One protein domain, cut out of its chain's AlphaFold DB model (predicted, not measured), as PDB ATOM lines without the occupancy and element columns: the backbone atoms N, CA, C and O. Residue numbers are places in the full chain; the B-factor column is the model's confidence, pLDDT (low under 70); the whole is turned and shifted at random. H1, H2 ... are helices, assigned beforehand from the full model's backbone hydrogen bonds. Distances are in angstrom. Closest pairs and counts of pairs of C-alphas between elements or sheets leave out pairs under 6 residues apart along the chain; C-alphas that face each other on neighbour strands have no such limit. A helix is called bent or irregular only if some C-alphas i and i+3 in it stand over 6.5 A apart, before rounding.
ATOM      1  N   ASP A 941       9.151 -43.582  22.207       90.06
ATOM      2  CA  ASP A 941      10.315 -44.122  21.519       90.06
ATOM      3  C   ASP A 941      10.848 -45.393  22.142       90.06
ATOM      4  O   ASP A 941      11.085 -46.396  21.461       90.06
ATOM      5  N   GLY A 942      11.000 -45.381  23.470       92.69
ATOM      6  CA  GLY A 942      11.475 -46.537  24.220       92.69
ATOM      7  C   GLY A 942      10.598 -47.760  23.969       92.69
ATOM      8  O   GLY A 942      11.103 -48.879  23.812       92.69
ATOM      9  N   LEU A 943       9.285 -47.541  23.858       94.50
ATOM     10  CA  LEU A 943       8.305 -48.574  23.571       94.50
ATOM     11  C   LEU A 943       8.386 -49.054  22.113       94.50
ATOM     12  O   LEU A 943       8.339 -50.263  21.872       94.50
ATOM     13  N   MET A 944       8.556 -48.160  21.138       93.25
ATOM     14  CA  MET A 944       8.722 -48.545  19.730       93.25
ATOM     15  C   MET A 944      10.035 -49.297  19.486       93.25
ATOM     16  O   MET A 944      10.038 -50.327  18.803       93.25
ATOM     17  N   ILE A 945      11.134 -48.852  20.099       94.31
ATOM     18  CA  ILE A 945      12.439 -49.515  20.040       94.31
ATOM     19  C   ILE A 945      12.320 -50.930  20.607       94.31
ATOM     20  O   ILE A 945      12.602 -51.900  19.898       94.31
ATOM     21  N   ILE A 946      11.833 -51.099  21.842       95.19
ATOM     22  CA  ILE A 946      11.753 -52.436  22.450       95.19
ATOM     23  C   ILE A 946      10.803 -53.365  21.673       95.19
ATOM     24  O   ILE A 946      11.116 -54.545  21.489       95.19
ATOM     25  N   ARG A 947       9.691 -52.847  21.129       95.50
ATOM     26  CA  ARG A 947       8.779 -53.594  20.243       95.50
ATOM     27  C   ARG A 947       9.470 -54.052  18.966       95.50
ATOM     28  O   ARG A 947       9.360 -55.228  18.613       95.50
ATOM     29  N   LYS A 948      10.229 -53.175  18.300       94.31
ATOM     30  CA  LYS A 948      11.012 -53.546  17.112       94.31
ATOM     31  C   LYS A 948      11.983 -54.680  17.426       94.31
ATOM     32  O   LYS A 948      12.107 -55.612  16.630       94.31
ATOM     33  N   LEU A 949      12.634 -54.628  18.588       94.56
ATOM     34  CA  LEU A 949      13.598 -55.641  19.013       94.56
ATOM     35  C   LEU A 949      12.945 -56.993  19.358       94.56
ATOM     36  O   LEU A 949      13.597 -58.030  19.240       94.56
ATOM     37  N   PHE A 950      11.651 -57.030  19.707       93.69
ATOM     38  CA  PHE A 950      10.877 -58.283  19.784       93.69
ATOM     39  C   PHE A 950      10.582 -58.896  18.399       93.69
ATOM     40  O   PHE A 950      10.073 -60.020  18.302       93.69
ATOM     41  N   GLY A 951      10.939 -58.201  17.316       87.25
ATOM     42  CA  GLY A 951      10.916 -58.705  15.951       87.25
ATOM     43  C   GLY A 951       9.504 -58.831  15.385       87.25
ATOM     44  O   GLY A 951       8.675 -57.933  15.506       87.25
ATOM     45  N   GLY A 952       9.215 -59.963  14.734       84.56
ATOM     46  CA  GLY A 952       7.983 -60.157  13.956       84.56
ATOM     47  C   GLY A 952       6.667 -60.093  14.745       84.56
ATOM     48  O   GLY A 952       5.610 -60.103  14.125       84.56
ATOM     49  N   ALA A 953       6.710 -60.033  16.081       86.06
ATOM     50  CA  ALA A 953       5.523 -59.845  16.917       86.06
ATOM     51  C   ALA A 953       4.892 -58.448  16.763       86.06
ATOM     52  O   ALA A 953       3.693 -58.306  16.980       86.06
ATOM     53  N   PHE A 954       5.682 -57.449  16.357       90.81
ATOM     54  CA  PHE A 954       5.256 -56.054  16.227       90.81
ATOM     55  C   PHE A 954       5.499 -55.520  14.809       90.81
ATOM     56  O   PHE A 954       6.014 -54.425  14.625       90.81
ATOM     57  N   SER A 955       5.193 -56.321  13.784       85.81
ATOM     58  CA  SER A 955       5.274 -55.879  12.385       85.81
ATOM     59  C   SER A 955       4.095 -54.987  11.995       85.81
ATOM     60  O   SER A 955       2.962 -55.281  12.378       85.81
ATOM     61  N   GLY A 956       4.335 -53.998  11.134       85.62
ATOM     62  CA  GLY A 956       3.303 -53.057  10.700       85.62
ATOM     63  C   GLY A 956       2.862 -52.169  11.860       85.62
ATOM     64  O   GLY A 956       3.659 -51.853  12.740       85.62
ATOM     65  N   ASP A 957       1.583 -51.807  11.894       88.00
ATOM     66  CA  ASP A 957       1.052 -50.839  12.869       88.00
ATOM     67  C   ASP A 957       1.154 -51.304  14.327       88.00
ATOM     68  O   ASP A 957       1.096 -50.494  15.243       88.00
ATOM     69  N   ALA A 958       1.412 -52.593  14.571       90.75
ATOM     70  CA  ALA A 958       1.703 -53.096  15.911       90.75
ATOM     71  C   ALA A 958       2.964 -52.464  16.538       90.75
ATOM     72  O   ALA A 958       3.089 -52.447  17.760       90.75
ATOM     73  N   LEU A 959       3.900 -51.945  15.731       89.00
ATOM     74  CA  LEU A 959       5.050 -51.192  16.235       89.00
ATOM     75  C   LEU A 959       4.606 -49.905  16.941       89.00
ATOM     76  O   LEU A 959       5.075 -49.610  18.038       89.00
ATOM     77  N   THR A 960       3.689 -49.179  16.308       89.31
ATOM     78  CA  THR A 960       3.301 -47.802  16.629       89.31
ATOM     79  C   THR A 960       2.006 -47.703  17.436       89.31
ATOM     80  O   THR A 960       1.724 -46.656  18.012       89.31
ATOM     81  N   ASP A 961       1.238 -48.793  17.536       86.81
ATOM     82  CA  ASP A 961      -0.041 -48.863  18.252       86.81
ATOM     83  C   ASP A 961       0.080 -48.355  19.697       86.81
ATOM     84  O   ASP A 961       0.770 -48.963  20.522       86.81
ATOM     85  N   LYS A 962      -0.576 -47.231  20.010       83.56
ATOM     86  CA  LYS A 962      -0.534 -46.567  21.332       83.56
ATOM     87  C   LYS A 962       0.864 -46.177  21.824       83.56
ATOM     88  O   LYS A 962       1.047 -45.988  23.021       83.56
ATOM     89  N   ALA A 963       1.846 -46.148  20.930       83.69
ATOM     90  CA  ALA A 963       3.174 -45.633  21.221       83.69
ATOM     91  C   ALA A 963       3.391 -44.264  20.572       83.69
ATOM     92  O   ALA A 963       4.309 -43.584  20.964       83.69
ATOM     93  N   ARG A 964       2.575 -43.844  19.597       79.69
ATOM     94  CA  ARG A 964       2.714 -42.520  18.970       79.69
ATOM     95  C   ARG A 964       1.951 -41.464  19.753       79.69
ATOM     96  O   ARG A 964       0.783 -41.696  20.080       79.69
ATOM     97  N   ASN A 965       2.574 -40.310  19.965       65.06
ATOM     98  CA  ASN A 965       1.857 -39.108  20.363       65.06
ATOM     99  C   ASN A 965       1.096 -38.542  19.145       65.06
ATOM    100  O   ASN A 965       1.577 -38.584  18.011       65.06
ATOM    101  N   GLY A 966      -0.149 -38.116  19.351       53.06
ATOM    102  CA  GLY A 966      -1.168 -37.973  18.300       53.06
ATOM    103  C   GLY A 966      -0.987 -36.816  17.312       53.06
ATOM    104  O   GLY A 966      -1.836 -36.662  16.437       53.06
ATOM    105  N   THR A 967       0.079 -36.023  17.419       45.66
ATOM    106  CA  THR A 967       0.179 -34.719  16.739       45.66
ATOM    107  C   THR A 967       1.470 -34.463  15.954       45.66
ATOM    108  O   THR A 967       1.435 -33.611  15.073       45.66
ATOM    109  N   SER A 968       2.564 -35.209  16.161       45.09
ATOM    110  CA  SER A 968       3.888 -34.789  15.640       45.09
ATOM    111  C   SER A 968       4.717 -35.854  14.920       45.09
ATOM    112  O   SER A 968       5.870 -35.617  14.588       45.09
ATOM    113  N   ALA A 969       4.164 -37.020  14.595       47.38
ATOM    114  CA  ALA A 969       4.980 -38.047  13.958       47.38
ATOM    115  C   ALA A 969       5.132 -37.798  12.441       47.38
ATOM    116  O   ALA A 969       4.329 -38.270  11.627       47.38
ATOM    117  N   LEU A 970       6.200 -37.078  12.078       53.25
ATOM    118  CA  LEU A 970       6.634 -36.766  10.707       53.25
ATOM    119  C   LEU A 970       6.902 -38.030   9.863       53.25
ATOM    120  O   LEU A 970       6.948 -37.967   8.632       53.25
ATOM    121  N   LEU A 971       7.056 -39.192  10.512       60.91
ATOM    122  CA  LEU A 971       7.332 -40.482   9.883       60.91
ATOM    123  C   LEU A 971       6.117 -41.425   9.916       60.91
ATOM    124  O   LEU A 971       5.450 -41.626  10.933       60.91
ATOM    125  N   ASN A 972       5.828 -42.099   8.803       72.12
ATOM    126  CA  ASN A 972       4.833 -43.174   8.769       72.12
ATOM    127  C   ASN A 972       5.364 -44.466   9.434       72.12
ATOM    128  O   ASN A 972       6.566 -44.645   9.612       72.12
ATOM    129  N   THR A 973       4.475 -45.413   9.773       81.75
ATOM    130  CA  THR A 973       4.845 -46.669  10.465       81.75
ATOM    131  C   THR A 973       5.985 -47.436   9.773       81.75
ATOM    132  O   THR A 973       6.843 -48.017  10.439       81.75
ATOM    133  N   GLN A 974       6.018 -47.450   8.437       78.38
ATOM    134  CA  GLN A 974       7.064 -48.144   7.686       78.38
ATOM    135  C   GLN A 974       8.409 -47.409   7.782       78.38
ATOM    136  O   GLN A 974       9.441 -48.055   7.960       78.38
ATOM    137  N   GLN A 975       8.401 -46.077   7.736       73.19
ATOM    138  CA  GLN A 975       9.597 -45.256   7.936       73.19
ATOM    139  C   GLN A 975      10.173 -45.436   9.345       73.19
ATOM    140  O   GLN A 975      11.375 -45.656   9.468       73.19
ATOM    141  N   ILE A 976       9.330 -45.475  10.385       81.31
ATOM    142  CA  ILE A 976       9.755 -45.755  11.771       81.31
ATOM    143  C   ILE A 976      10.374 -47.158  11.865       81.31
ATOM    144  O   ILE A 976      11.436 -47.366  12.455       81.31
ATOM    145  N   HIS A 977       9.762 -48.151  11.210       83.19
ATOM    146  CA  HIS A 977      10.341 -49.489  11.118       83.19
ATOM    147  C   HIS A 977      11.741 -49.486  10.507       83.19
ATOM    148  O   HIS A 977      12.604 -50.221  11.000       83.19
ATOM    149  N   ASP A 978      11.950 -48.738   9.430       78.25
ATOM    150  CA  ASP A 978      13.221 -48.671   8.715       78.25
ATOM    151  C   ASP A 978      14.260 -47.850   9.488       78.25
ATOM    152  O   ASP A 978      15.440 -48.208   9.473       78.25
ATOM    153  N   PHE A 979      13.821 -46.821  10.214       76.31
ATOM    154  CA  PHE A 979      14.651 -45.992  11.080       76.31
ATOM    155  C   PHE A 979      15.237 -46.804  12.237       76.31
ATOM    156  O   PHE A 979      16.456 -46.936  12.338       76.31
ATOM    157  N   ILE A 980      14.402 -47.497  13.022       86.69
ATOM    158  CA  ILE A 980      14.888 -48.347  14.125       86.69
ATOM    159  C   ILE A 980      15.771 -49.490  13.591       86.69
ATOM    160  O   ILE A 980      16.761 -49.864  14.217       86.69
ATOM    161  N   THR A 981      15.481 -50.020  12.393       85.44
ATOM    162  CA  THR A 981      16.336 -51.046  11.754       85.44
ATOM    163  C   THR A 981      17.749 -50.529  11.467       85.44
ATOM    164  O   THR A 981      18.703 -51.304  11.551       85.44
ATOM    165  N   ALA A 982      17.904 -49.239  11.153       75.56
ATOM    166  CA  ALA A 982      19.215 -48.630  10.950       75.56
ATOM    167  C   ALA A 982      20.035 -48.621  12.252       75.56
ATOM    168  O   ALA A 982      21.197 -49.021  12.232       75.56
ATOM    169  N   GLY A 983      19.409 -48.295  13.390       81.38
ATOM    170  CA  GLY A 983      20.050 -48.345  14.711       81.38
ATOM    171  C   GLY A 983      20.490 -49.750  15.149       81.38
ATOM    172  O   GLY A 983      21.410 -49.896  15.953       81.38
ATOM    173  N   MET A 984      19.889 -50.806  14.588       86.75
ATOM    174  CA  MET A 984      20.227 -52.209  14.875       86.75
ATOM    175  C   MET A 984      21.468 -52.722  14.123       86.75
ATOM    176  O   MET A 984      21.873 -53.867  14.327       86.75
ATOM    177  N   SER A 985      22.063 -51.917  13.237       78.75
ATOM    178  CA  SER A 985      23.241 -52.297  12.447       78.75
ATOM    179  C   SER A 985      24.449 -51.414  12.787       78.75
ATOM    180  O   SER A 985      24.273 -50.228  13.057       78.75
ATOM    181  N   PRO A 986      25.688 -51.946  12.766       71.19
ATOM    182  CA  PRO A 986      26.882 -51.120  12.911       71.19
ATOM    183  C   PRO A 986      27.024 -50.124  11.762       71.19
ATOM    184  O   PRO A 986      26.785 -50.468  10.603       71.19
ATOM    185  N   LEU A 987      27.482 -48.915  12.084       64.25
ATOM    186  CA  LEU A 987      27.958 -47.957  11.087       64.25
ATOM    187  C   LEU A 987      29.272 -48.438  10.453       64.25
ATOM    188  O   LEU A 987      30.036 -49.191  11.067       64.25
ATOM    189  N   ASP A 988      29.574 -47.966   9.243       57.06
ATOM    190  CA  ASP A 988      30.834 -48.277   8.565       57.06
ATOM    191  C   ASP A 988      32.042 -47.908   9.445       57.06
ATOM    192  O   ASP A 988      32.240 -46.761   9.838       57.06
ATOM    193  N   GLY A 989      32.868 -48.908   9.764       55.12
ATOM    194  CA  GLY A 989      34.043 -48.743  10.625       55.12
ATOM    195  C   GLY A 989      33.789 -48.908  12.129       55.12
ATOM    196  O   GLY A 989      34.762 -48.912  12.885       55.12
ATOM    197  N   GLN A 990      32.540 -49.108  12.563       64.31
ATOM    198  CA  GLN A 990      32.193 -49.472  13.942       64.31
ATOM    199  C   GLN A 990      32.060 -50.992  14.104       64.31
ATOM    200  O   GLN A 990      31.729 -51.718  13.166       64.31
ATOM    201  N   THR A 991      32.338 -51.493  15.310       73.88
ATOM    202  CA  THR A 991      32.219 -52.925  15.641       73.88
ATOM    203  C   THR A 991      30.876 -53.302  16.265       73.88
ATOM    204  O   THR A 991      30.579 -54.491  16.337       73.88
ATOM    205  N   HIS A 992      30.080 -52.314  16.680       78.81
ATOM    206  CA  HIS A 992      28.812 -52.477  17.396       78.81
ATOM    207  C   HIS A 992      27.698 -51.700  16.692       78.81
ATOM    208  O   HIS A 992      27.966 -50.685  16.044       78.81
ATOM    209  N   ALA A 993      26.464 -52.191  16.809       85.25
ATOM    210  CA  ALA A 993      25.279 -51.448  16.392       85.25
ATOM    211  C   ALA A 993      25.063 -50.225  17.297       85.25
ATOM    212  O   ALA A 993      25.551 -50.195  18.422       85.25
ATOM    213  N   LEU A 994      24.327 -49.219  16.822       84.06
ATOM    214  CA  LEU A 994      24.059 -48.018  17.626       84.06
ATOM    215  C   LEU A 994      23.182 -48.337  18.842       84.06
ATOM    216  O   LEU A 994      23.418 -47.806  19.919       84.06
ATOM    217  N   LEU A 995      22.229 -49.258  18.684       91.88
ATOM    218  CA  LEU A 995      21.371 -49.753  19.760       91.88
ATOM    219  C   LEU A 995      22.019 -50.855  20.624       91.88
ATOM    220  O   LEU A 995      21.343 -51.359  21.506       91.88
ATOM    221  N   ASP A 996      23.278 -51.251  20.392       94.12
ATOM    222  CA  ASP A 996      24.033 -52.184  21.259       94.12
ATOM    223  C   ASP A 996      24.676 -51.387  22.414       94.12
ATOM    224  O   ASP A 996      25.842 -50.978  22.357       94.12
ATOM    225  N   VAL A 997      23.874 -51.066  23.435       94.06
ATOM    226  CA  VAL A 997      24.235 -50.108  24.497       94.06
ATOM    227  C   VAL A 997      25.107 -50.731  25.582       94.06
ATOM    228  O   VAL A 997      25.838 -50.007  26.269       94.06
ATOM    229  N   ASP A 998      25.084 -52.058  25.731       93.81
ATOM    230  CA  ASP A 998      26.004 -52.779  26.612       93.81
ATOM    231  C   ASP A 998      27.249 -53.323  25.896       93.81
ATOM    232  O   ASP A 998      28.187 -53.754  26.572       93.81
ATOM    233  N   ARG A 999      27.337 -53.181  24.570       92.94
ATOM    234  CA  ARG A 999      28.488 -53.529  23.724       92.94
ATOM    235  C   ARG A 999      28.841 -55.013  23.746       92.94
ATOM    236  O   ARG A 999      30.018 -55.365  23.607       92.94
ATOM    237  N   ASP A1000      27.853 -55.882  23.918       92.44
ATOM    238  CA  ASP A1000      28.044 -57.330  23.845       92.44
ATOM    239  C   ASP A1000      28.062 -57.866  22.395       92.44
ATOM    240  O   ASP A1000      28.402 -59.029  22.150       92.44
ATOM    241  N   GLY A1001      27.779 -56.998  21.415       89.88
ATOM    242  CA  GLY A1001      27.756 -57.321  19.990       89.88
ATOM    243  C   GLY A1001      26.407 -57.844  19.492       89.88
ATOM    244  O   GLY A1001      26.315 -58.269  18.334       89.88
ATOM    245  N   GLN A1002      25.374 -57.844  20.331       91.88
ATOM    246  CA  GLN A1002      24.001 -58.201  19.998       91.88
ATOM    247  C   GLN A1002      23.067 -57.033  20.331       91.88
ATOM    248  O   GLN A1002      23.351 -56.210  21.180       91.88
ATOM    249  N   VAL A1003      21.935 -56.955  19.628       94.19
ATOM    250  CA  VAL A1003      20.876 -55.986  19.942       94.19
ATOM    251  C   VAL A1003      19.630 -56.772  20.317       94.19
ATOM    252  O   VAL A1003      19.059 -57.471  19.472       94.19
ATOM    253  N   GLY A1004      19.220 -56.698  21.582       93.50
ATOM    254  CA  GLY A1004      18.131 -57.514  22.125       93.50
ATOM    255  C   GLY A1004      17.057 -56.718  22.869       93.50
ATOM    256  O   GLY A1004      17.328 -55.738  23.552       93.50
ATOM    257  N   ALA A1005      15.799 -57.173  22.789       95.31
ATOM    258  CA  ALA A1005      14.676 -56.497  23.453       95.31
ATOM    259  C   ALA A1005      14.778 -56.525  24.986       95.31
ATOM    260  O   ALA A1005      14.459 -55.549  25.651       95.31
ATOM    261  N   LEU A1006      15.212 -57.655  25.550       95.06
ATOM    262  CA  LEU A1006      15.359 -57.837  26.999       95.06
ATOM    263  C   LEU A1006      16.767 -57.483  27.511       95.06
ATOM    264  O   LEU A1006      16.998 -57.587  28.714       95.06
ATOM    265  N   SER A1007      17.675 -57.086  26.613       94.75
ATOM    266  CA  SER A1007      18.974 -56.489  26.926       94.75
ATOM    267  C   SER A1007      18.898 -54.984  26.670       94.75
ATOM    268  O   SER A1007      18.382 -54.242  27.505       94.75
ATOM    269  N   ASP A1008      19.330 -54.536  25.500       96.12
ATOM    270  CA  ASP A1008      19.470 -53.140  25.113       96.12
ATOM    271  C   ASP A1008      18.151 -52.389  25.156       96.12
ATOM    272  O   ASP A1008      18.059 -51.347  25.794       96.12
ATOM    273  N   GLY A1009      17.096 -52.960  24.564       95.75
ATOM    274  CA  GLY A1009      15.768 -52.346  24.562       95.75
ATOM    275  C   GLY A1009      15.233 -52.103  25.971       95.75
ATOM    276  O   GLY A1009      14.624 -51.069  26.236       95.75
ATOM    277  N   LEU A1010      15.514 -53.024  26.898       96.50
ATOM    278  CA  LEU A1010      15.120 -52.901  28.296       96.50
ATOM    279  C   LEU A1010      15.969 -51.862  29.042       96.50
ATOM    280  O   LEU A1010      15.432 -51.141  29.879       96.50
ATOM    281  N   MET A1011      17.269 -51.764  28.755       96.44
ATOM    282  CA  MET A1011      18.143 -50.739  29.340       96.44
ATOM    283  C   MET A1011      17.791 -49.340  28.826       96.44
ATOM    284  O   MET A1011      17.691 -48.415  29.628       96.44
ATOM    285  N   ILE A1012      17.514 -49.200  27.526       95.56
ATOM    286  CA  ILE A1012      17.076 -47.948  26.896       95.56
ATOM    287  C   ILE A1012      15.766 -47.473  27.527       95.56
ATOM    288  O   ILE A1012      15.742 -46.396  28.113       95.56
ATOM    289  N   ILE A1013      14.701 -48.286  27.510       94.94
ATOM    290  CA  ILE A1013      13.399 -47.853  28.048       94.94
ATOM    291  C   ILE A1013      13.465 -47.532  29.550       94.94
ATOM    292  O   ILE A1013      12.833 -46.585  30.003       94.94
ATOM    293  N   ARG A1014      14.272 -48.267  30.334       95.81
ATOM    294  CA  ARG A1014      14.513 -47.967  31.758       95.81
ATOM    295  C   ARG A1014      15.183 -46.614  31.959       95.81
ATOM    296  O   ARG A1014      14.814 -45.896  32.885       95.81
ATOM    297  N   HIS A1015      16.162 -46.286  31.122       94.50
ATOM    298  CA  HIS A1015      16.867 -45.007  31.178       94.50
ATOM    299  C   HIS A1015      15.992 -43.827  30.742       94.50
ATOM    300  O   HIS A1015      16.212 -42.710  31.199       94.50
ATOM    301  N   LEU A1016      14.990 -44.068  29.889       93.00
ATOM    302  CA  LEU A1016      14.016 -43.053  29.468       93.00
ATOM    303  C   LEU A1016      12.941 -42.741  30.526       93.00
ATOM    304  O   LEU A1016      12.243 -41.746  30.394       93.00
ATOM    305  N   PHE A1017      12.805 -43.534  31.595       91.56
ATOM    306  CA  PHE A1017      11.943 -43.200  32.746       91.56
ATOM    307  C   PHE A1017      12.640 -42.266  33.763       91.56
ATOM    308  O   PHE A1017      12.430 -42.404  34.969       91.56
ATOM    309  N   ASP A1018      13.535 -41.394  33.287       77.62
ATOM    310  CA  ASP A1018      14.221 -40.313  34.013       77.62
ATOM    311  C   ASP A1018      14.428 -40.542  35.521       77.62
ATOM    312  O   ASP A1018      13.829 -39.926  36.399       77.62
ATOM    313  N   GLY A1019      15.331 -41.474  35.835       73.00
ATOM    314  CA  GLY A1019      15.801 -41.720  37.201       73.00
ATOM    315  C   GLY A1019      15.060 -42.819  37.967       73.00
ATOM    316  O   GLY A1019      15.634 -43.348  38.927       73.00
ATOM    317  N   ALA A1020      13.880 -43.260  37.505       85.12
ATOM    318  CA  ALA A1020      13.127 -44.366  38.117       85.12
ATOM    319  C   ALA A1020      13.936 -45.677  38.199       85.12
ATOM    320  O   ALA A1020      13.738 -46.488  39.106       85.12
ATOM    321  N   PHE A1021      14.889 -45.866  37.279       88.44
ATOM    322  CA  PHE A1021      15.766 -47.036  37.204       88.44
ATOM    323  C   PHE A1021      17.256 -46.669  37.230       88.44
ATOM    324  O   PHE A1021      18.064 -47.288  36.548       88.44
ATOM    325  N   SER A1022      17.650 -45.670  38.020       85.12
ATOM    326  CA  SER A1022      19.060 -45.273  38.149       85.12
ATOM    327  C   SER A1022      19.942 -46.316  38.866       85.12
ATOM    328  O   SER A1022      19.477 -47.219  39.572       85.12
ATOM    329  N   GLY A1023      21.263 -46.204  38.693       88.69
ATOM    330  CA  GLY A1023      22.224 -47.094  39.346       88.69
ATOM    331  C   GLY A1023      22.128 -48.541  38.853       88.69
ATOM    332  O   GLY A1023      21.881 -48.810  37.680       88.69
ATOM    333  N   GLY A1024      22.303 -49.507  39.758       89.00
ATOM    334  CA  GLY A1024      22.236 -50.932  39.411       89.00
ATOM    335  C   GLY A1024      20.889 -51.385  38.827       89.00
ATOM    336  O   GLY A1024      20.854 -52.402  38.140       89.00
ATOM    337  N   ALA A1025      19.799 -50.639  39.055       93.69
ATOM    338  CA  ALA A1025      18.478 -50.956  38.511       93.69
ATOM    339  C   ALA A1025      18.421 -50.836  36.978       93.69
ATOM    340  O   ALA A1025      17.682 -51.594  36.347       93.69
ATOM    341  N   LEU A1026      19.241 -49.962  36.382       94.44
ATOM    342  CA  LEU A1026      19.326 -49.771  34.931       94.44
ATOM    343  C   LEU A1026      19.684 -51.089  34.237       94.44
ATOM    344  O   LEU A1026      18.999 -51.546  33.323       94.44
ATOM    345  N   ILE A1027      20.718 -51.745  34.759       94.81
ATOM    346  CA  ILE A1027      21.331 -52.940  34.177       94.81
ATOM    347  C   ILE A1027      20.805 -54.256  34.771       94.81
ATOM    348  O   ILE A1027      21.159 -55.327  34.275       94.81
ATOM    349  N   ASP A1028      19.967 -54.215  35.819       93.94
ATOM    350  CA  ASP A1028      19.527 -55.418  36.540       93.94
ATOM    351  C   ASP A1028      18.857 -56.420  35.592       93.94
ATOM    352  O   ASP A1028      17.805 -56.141  35.003       93.94
ATOM    353  N   LYS A1029      19.483 -57.597  35.455       93.38
ATOM    354  CA  LYS A1029      19.073 -58.710  34.575       93.38
ATOM    355  C   LYS A1029      18.967 -58.367  33.083       93.38
ATOM    356  O   LYS A1029      18.397 -59.168  32.346       93.38
ATOM    357  N   ALA A1030      19.494 -57.221  32.660       95.19
ATOM    358  CA  ALA A1030      19.482 -56.781  31.268       95.19
ATOM    359  C   ALA A1030      20.884 -56.819  30.642       95.19
ATOM    360  O   ALA A1030      21.012 -57.200  29.485       95.19
ATOM    361  N   ILE A1031      21.930 -56.500  31.417       95.56
ATOM    362  CA  ILE A1031      23.316 -56.548  30.933       95.56
ATOM    363  C   ILE A1031      23.771 -57.982  30.637       95.56
ATOM    364  O   ILE A1031      23.606 -58.897  31.455       95.56
ATOM    365  N   SER A1032      24.385 -58.165  29.473       94.44
ATOM    366  CA  SER A1032      24.930 -59.439  29.021       94.44
ATOM    367  C   SER A1032      26.238 -59.807  29.736       94.44
ATOM    368  O   SER A1032      27.086 -58.941  29.949       94.44
ATOM    369  N   PRO A1033      26.484 -61.092  30.059       93.62
ATOM    370  CA  PRO A1033      27.795 -61.563  30.512       93.62
ATOM    371  C   PRO A1033      28.928 -61.365  29.499       93.62
ATOM    372  O   PRO A1033      30.096 -61.391  29.888       93.62
ATOM    373  N   ASP A1034      28.587 -61.199  28.218       93.81
ATOM    374  CA  ASP A1034      29.544 -60.939  27.141       93.81
ATOM    375  C   ASP A1034      29.849 -59.433  26.983       93.81
ATOM    376  O   ASP A1034      30.791 -59.066  26.277       93.81
ATOM    377  N   SER A1035      29.113 -58.563  27.691       94.44
ATOM    378  CA  SER A1035      29.374 -57.125  27.734       94.44
ATOM    379  C   SER A1035      30.750 -56.839  28.353       94.44
ATOM    380  O   SER A1035      31.077 -57.370  29.423       94.44
ATOM    381  N   PRO A1036      31.551 -55.918  27.782       93.25
ATOM    382  CA  PRO A1036      32.783 -55.450  28.411       93.25
ATOM    383  C   PRO A1036      32.549 -54.781  29.774       93.25
ATOM    384  O   PRO A1036      33.501 -54.660  30.546       93.25
ATOM    385  N   TYR A1037      31.319 -54.359  30.081       94.38
ATOM    386  CA  TYR A1037      30.946 -53.710  31.338       94.38
ATOM    387  C   TYR A1037      30.483 -54.699  32.415       94.38
ATOM    388  O   TYR A1037      30.307 -54.307  33.568       94.38
ATOM    389  N   TYR A1038      30.294 -55.976  32.082       92.94
ATOM    390  CA  TYR A1038      29.778 -56.969  33.019       92.94
ATOM    391  C   TYR A1038      30.657 -57.098  34.281       92.94
ATOM    392  O   TYR A1038      31.885 -57.062  34.214       92.94
ATOM    393  N   GLU A1039      30.018 -57.229  35.451       88.25
ATOM    394  CA  GLU A1039      30.655 -57.282  36.785       88.25
ATOM    395  C   GLU A1039      31.482 -56.043  37.203       88.25
ATOM    396  O   GLU A1039      32.106 -56.054  38.270       88.25
ATOM    397  N   GLN A1040      31.456 -54.945  36.439       90.88
ATOM    398  CA  GLN A1040      32.046 -53.674  36.872       90.88
ATOM    399  C   GLN A1040      31.126 -52.953  37.869       90.88
ATOM    400  O   GLN A1040      29.902 -52.953  37.731       90.88
ATOM    401  N   ALA A1041      31.708 -52.321  38.894       84.56
ATOM    402  CA  ALA A1041      30.942 -51.633  39.942       84.56
ATOM    403  C   ALA A1041      30.149 -50.420  39.408       84.56
ATOM    404  O   ALA A1041      29.125 -50.036  39.971       84.56
ATOM    405  N   ASP A1042      30.625 -49.847  38.308       89.56
ATOM    406  CA  ASP A1042      30.142 -48.674  37.588       89.56
ATOM    407  C   ASP A1042      29.627 -49.020  36.177       89.56
ATOM    408  O   ASP A1042      29.453 -48.137  35.341       89.56
ATOM    409  N   ALA A1043      29.316 -50.295  35.910       90.44
ATOM    410  CA  ALA A1043      28.798 -50.758  34.619       90.44
ATOM    411  C   ALA A1043      27.594 -49.935  34.126       90.44
ATOM    412  O   ALA A1043      27.518 -49.554  32.959       90.44
ATOM    413  N   TRP A1044      26.687 -49.599  35.047       93.44
ATOM    414  CA  TRP A1044      25.505 -48.790  34.764       93.44
ATOM    415  C   TRP A1044      25.853 -47.379  34.273       93.44
ATOM    416  O   TRP A1044      25.105 -46.838  33.472       93.44
ATOM    417  N   GLN A1045      26.982 -46.795  34.693       94.06
ATOM    418  CA  GLN A1045      27.418 -45.475  34.220       94.06
ATOM    419  C   GLN A1045      27.876 -45.533  32.766       94.06
ATOM    420  O   GLN A1045      27.588 -44.627  31.995       94.06
ATOM    421  N   SER A1046      28.567 -46.610  32.383       92.94
ATOM    422  CA  SER A1046      29.010 -46.800  30.999       92.94
ATOM    423  C   SER A1046      27.833 -47.054  30.058       92.94
ATOM    424  O   SER A1046      27.797 -46.495  28.966       92.94
ATOM    425  N   VAL A1047      26.857 -47.856  30.496       93.25
ATOM    426  CA  VAL A1047      25.617 -48.093  29.742       93.25
ATOM    427  C   VAL A1047      24.793 -46.808  29.639       93.25
ATOM    428  O   VAL A1047      24.398 -46.444  28.538       93.25
ATOM    429  N   ALA A1048      24.594 -46.080  30.744       91.56
ATOM    430  CA  ALA A1048      23.898 -44.791  30.735       91.56
ATOM    431  C   ALA A1048      24.564 -43.798  29.774       91.56
ATOM    432  O   ALA A1048      23.884 -43.238  28.927       91.56
ATOM    433  N   ALA A1049      25.894 -43.673  29.812       86.31
ATOM    434  CA  ALA A1049      26.629 -42.797  28.902       86.31
ATOM    435  C   ALA A1049      26.473 -43.193  27.422       86.31
ATOM    436  O   ALA A1049      26.411 -42.316  26.564       86.31
ATOM    437  N   ASN A1050      26.395 -44.491  27.106       88.50
ATOM    438  CA  ASN A1050      26.115 -44.948  25.741       88.50
ATOM    439  C   ASN A1050      24.686 -44.579  25.303       88.50
ATOM    440  O   ASN A1050      24.492 -44.195  24.157       88.50
ATOM    441  N   ILE A1051      23.699 -44.665  26.204       90.31
ATOM    442  CA  ILE A1051      22.311 -44.268  25.914       90.31
ATOM    443  C   ILE A1051      22.208 -42.741  25.779       90.31
ATOM    444  O   ILE A1051      21.579 -42.252  24.847       90.31
ATOM    445  N   ASP A1052      22.868 -41.983  26.656       85.38
ATOM    446  CA  ASP A1052      22.887 -40.518  26.623       85.38
ATOM    447  C   ASP A1052      23.502 -39.987  25.327       85.38
ATOM    448  O   ASP A1052      23.002 -39.014  24.776       85.38
ATOM    449  N   GLN A1053      24.512 -40.665  24.768       78.31
ATOM    450  CA  GLN A1053      25.046 -40.322  23.445       78.31
ATOM    451  C   GLN A1053      23.979 -40.372  22.346       78.31
ATOM    452  O   GLN A1053      24.040 -39.572  21.422       78.31
ATOM    453  N   LEU A1054      22.996 -41.269  22.449       79.69
ATOM    454  CA  LEU A1054      21.884 -41.373  21.501       79.69
ATOM    455  C   LEU A1054      20.752 -40.370  21.801       79.69
ATOM    456  O   LEU A1054      19.962 -40.084  20.903       79.69
ATOM    457  N   LYS A1055      20.691 -39.826  23.031       74.62
ATOM    458  CA  LYS A1055      19.830 -38.685  23.395       74.62
ATOM    459  C   LYS A1055      20.386 -37.376  22.829       74.62
ATOM    460  O   LYS A1055      19.669 -36.648  22.168       74.62
ATOM    461  N   THR A1056      21.684 -37.121  23.020       53.72
ATOM    462  CA  THR A1056      22.371 -35.866  22.635       53.72
ATOM    463  C   THR A1056      22.639 -35.708  21.133       53.72
ATOM    464  O   THR A1056      23.239 -34.725  20.713       53.72
ATOM    465  N   LEU A1057      22.276 -36.703  20.317       50.59
ATOM    466  CA  LEU A1057      22.356 -36.642  18.850       50.59
ATOM    467  C   LEU A1057      21.076 -36.060  18.211       50.59
ATOM    468  O   LEU A1057      20.979 -35.984  16.990       50.59
TER     469      LEU A1057
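What this domain is: This is residues 941 to 1057 of the 1060 residues of the protein "ZnMc domain-containing protein" of Synechococcus sp. MED-G71 (UniProt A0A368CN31). Two short helices, H1 and H4, lie side by side and run opposite ways as the core; H3 crosses H1 on the side away from H4, and H6 crosses H4 on the side away from H1. The small H2 sits at the corner after H1, the small H5 packs on H4 and H6, and long loops join much of the rest, with residues 955 to 972 and 1028 to 1042 reaching toward opposite ends of the longest axis. The printed part has 117 residues with six named helices, H1 to H6 in order, and no named strand; the class is all helix, though only 50 residues are in named elements. It is compact, with a radius of gyration of the C-alphas of 14.2 A and a rounded outline of 41 by 34 by 27 A.

Where its parts are: Find C-alpha 1043 at (28.798, -50.758, 34.619); from there H6, residues 1043 to 1055 and the longest helix, runs 18.8 A to C-alpha 1055 at (19.830, -38.685, 23.395). Earlier, look for H4 at residues 1008 to 1016, 12.3 A long, and H5 at 1024 to 1027. H1 takes residues 941 to 949, starting at (10.315, -44.122, 21.519) and running 12.2 A. H2 is residues 951 to 954, neither bent nor irregular, but only just: C-alphas 951 and 954 are 6.3 A apart. H3 spans residues 973 to 983, 15.9 A.

How they stand to each other: Start at H6, whose residues 1047 to 1051 alone touch H4, about perpendicular at 77 degrees; the closest C-alphas, of Ile 1012 and Ile 1051, are 6.5 A apart. Residues 1043 to 1048 of H6 alone touch H5, closest at the C-alphas of Ile 1027 and Trp 1044, 5.9 A. H5 also touches H4, where the C-alphas of Met 1011 and Leu 1026 come closest at 5.8 A. H4 and H1 are both hubs, touching three helices each; they touch each other at a shallow tilt of 8 degrees, opposite ways, with the closest C-alphas, of Gly 942 and Ile 1013, 4.5 A apart. Beyond, H1 touches H3 about perpendicular at 79 degrees, closest at the C-alphas of Ile 945 and Ile 980, 6.5 A. H1 and H2 only just touch, with 3 pairs of C-alphas within 8 A, and only at the corner; the closest, of Arg 947 and Phe 954, are 5.9 A apart. H3 and H6 are apart. In H1, H3 and H4 every O i to N i+4 pair is within hydrogen-bond range, in H6 8 of 9; H2 and H5 are too short for such a pair.

The domain as a whole: The C-alphas farthest apart, of Thr 967 and Glu 1039, are 42.9 A from each other. The printed part has no cut. The links H2 to H3, H3 to H4 and H5 to H6 are long. Look for pLDDT under 70 at residues 965 to 971, 987 to 990 and 1056 to 1057; the mean of the printed part is 84.9.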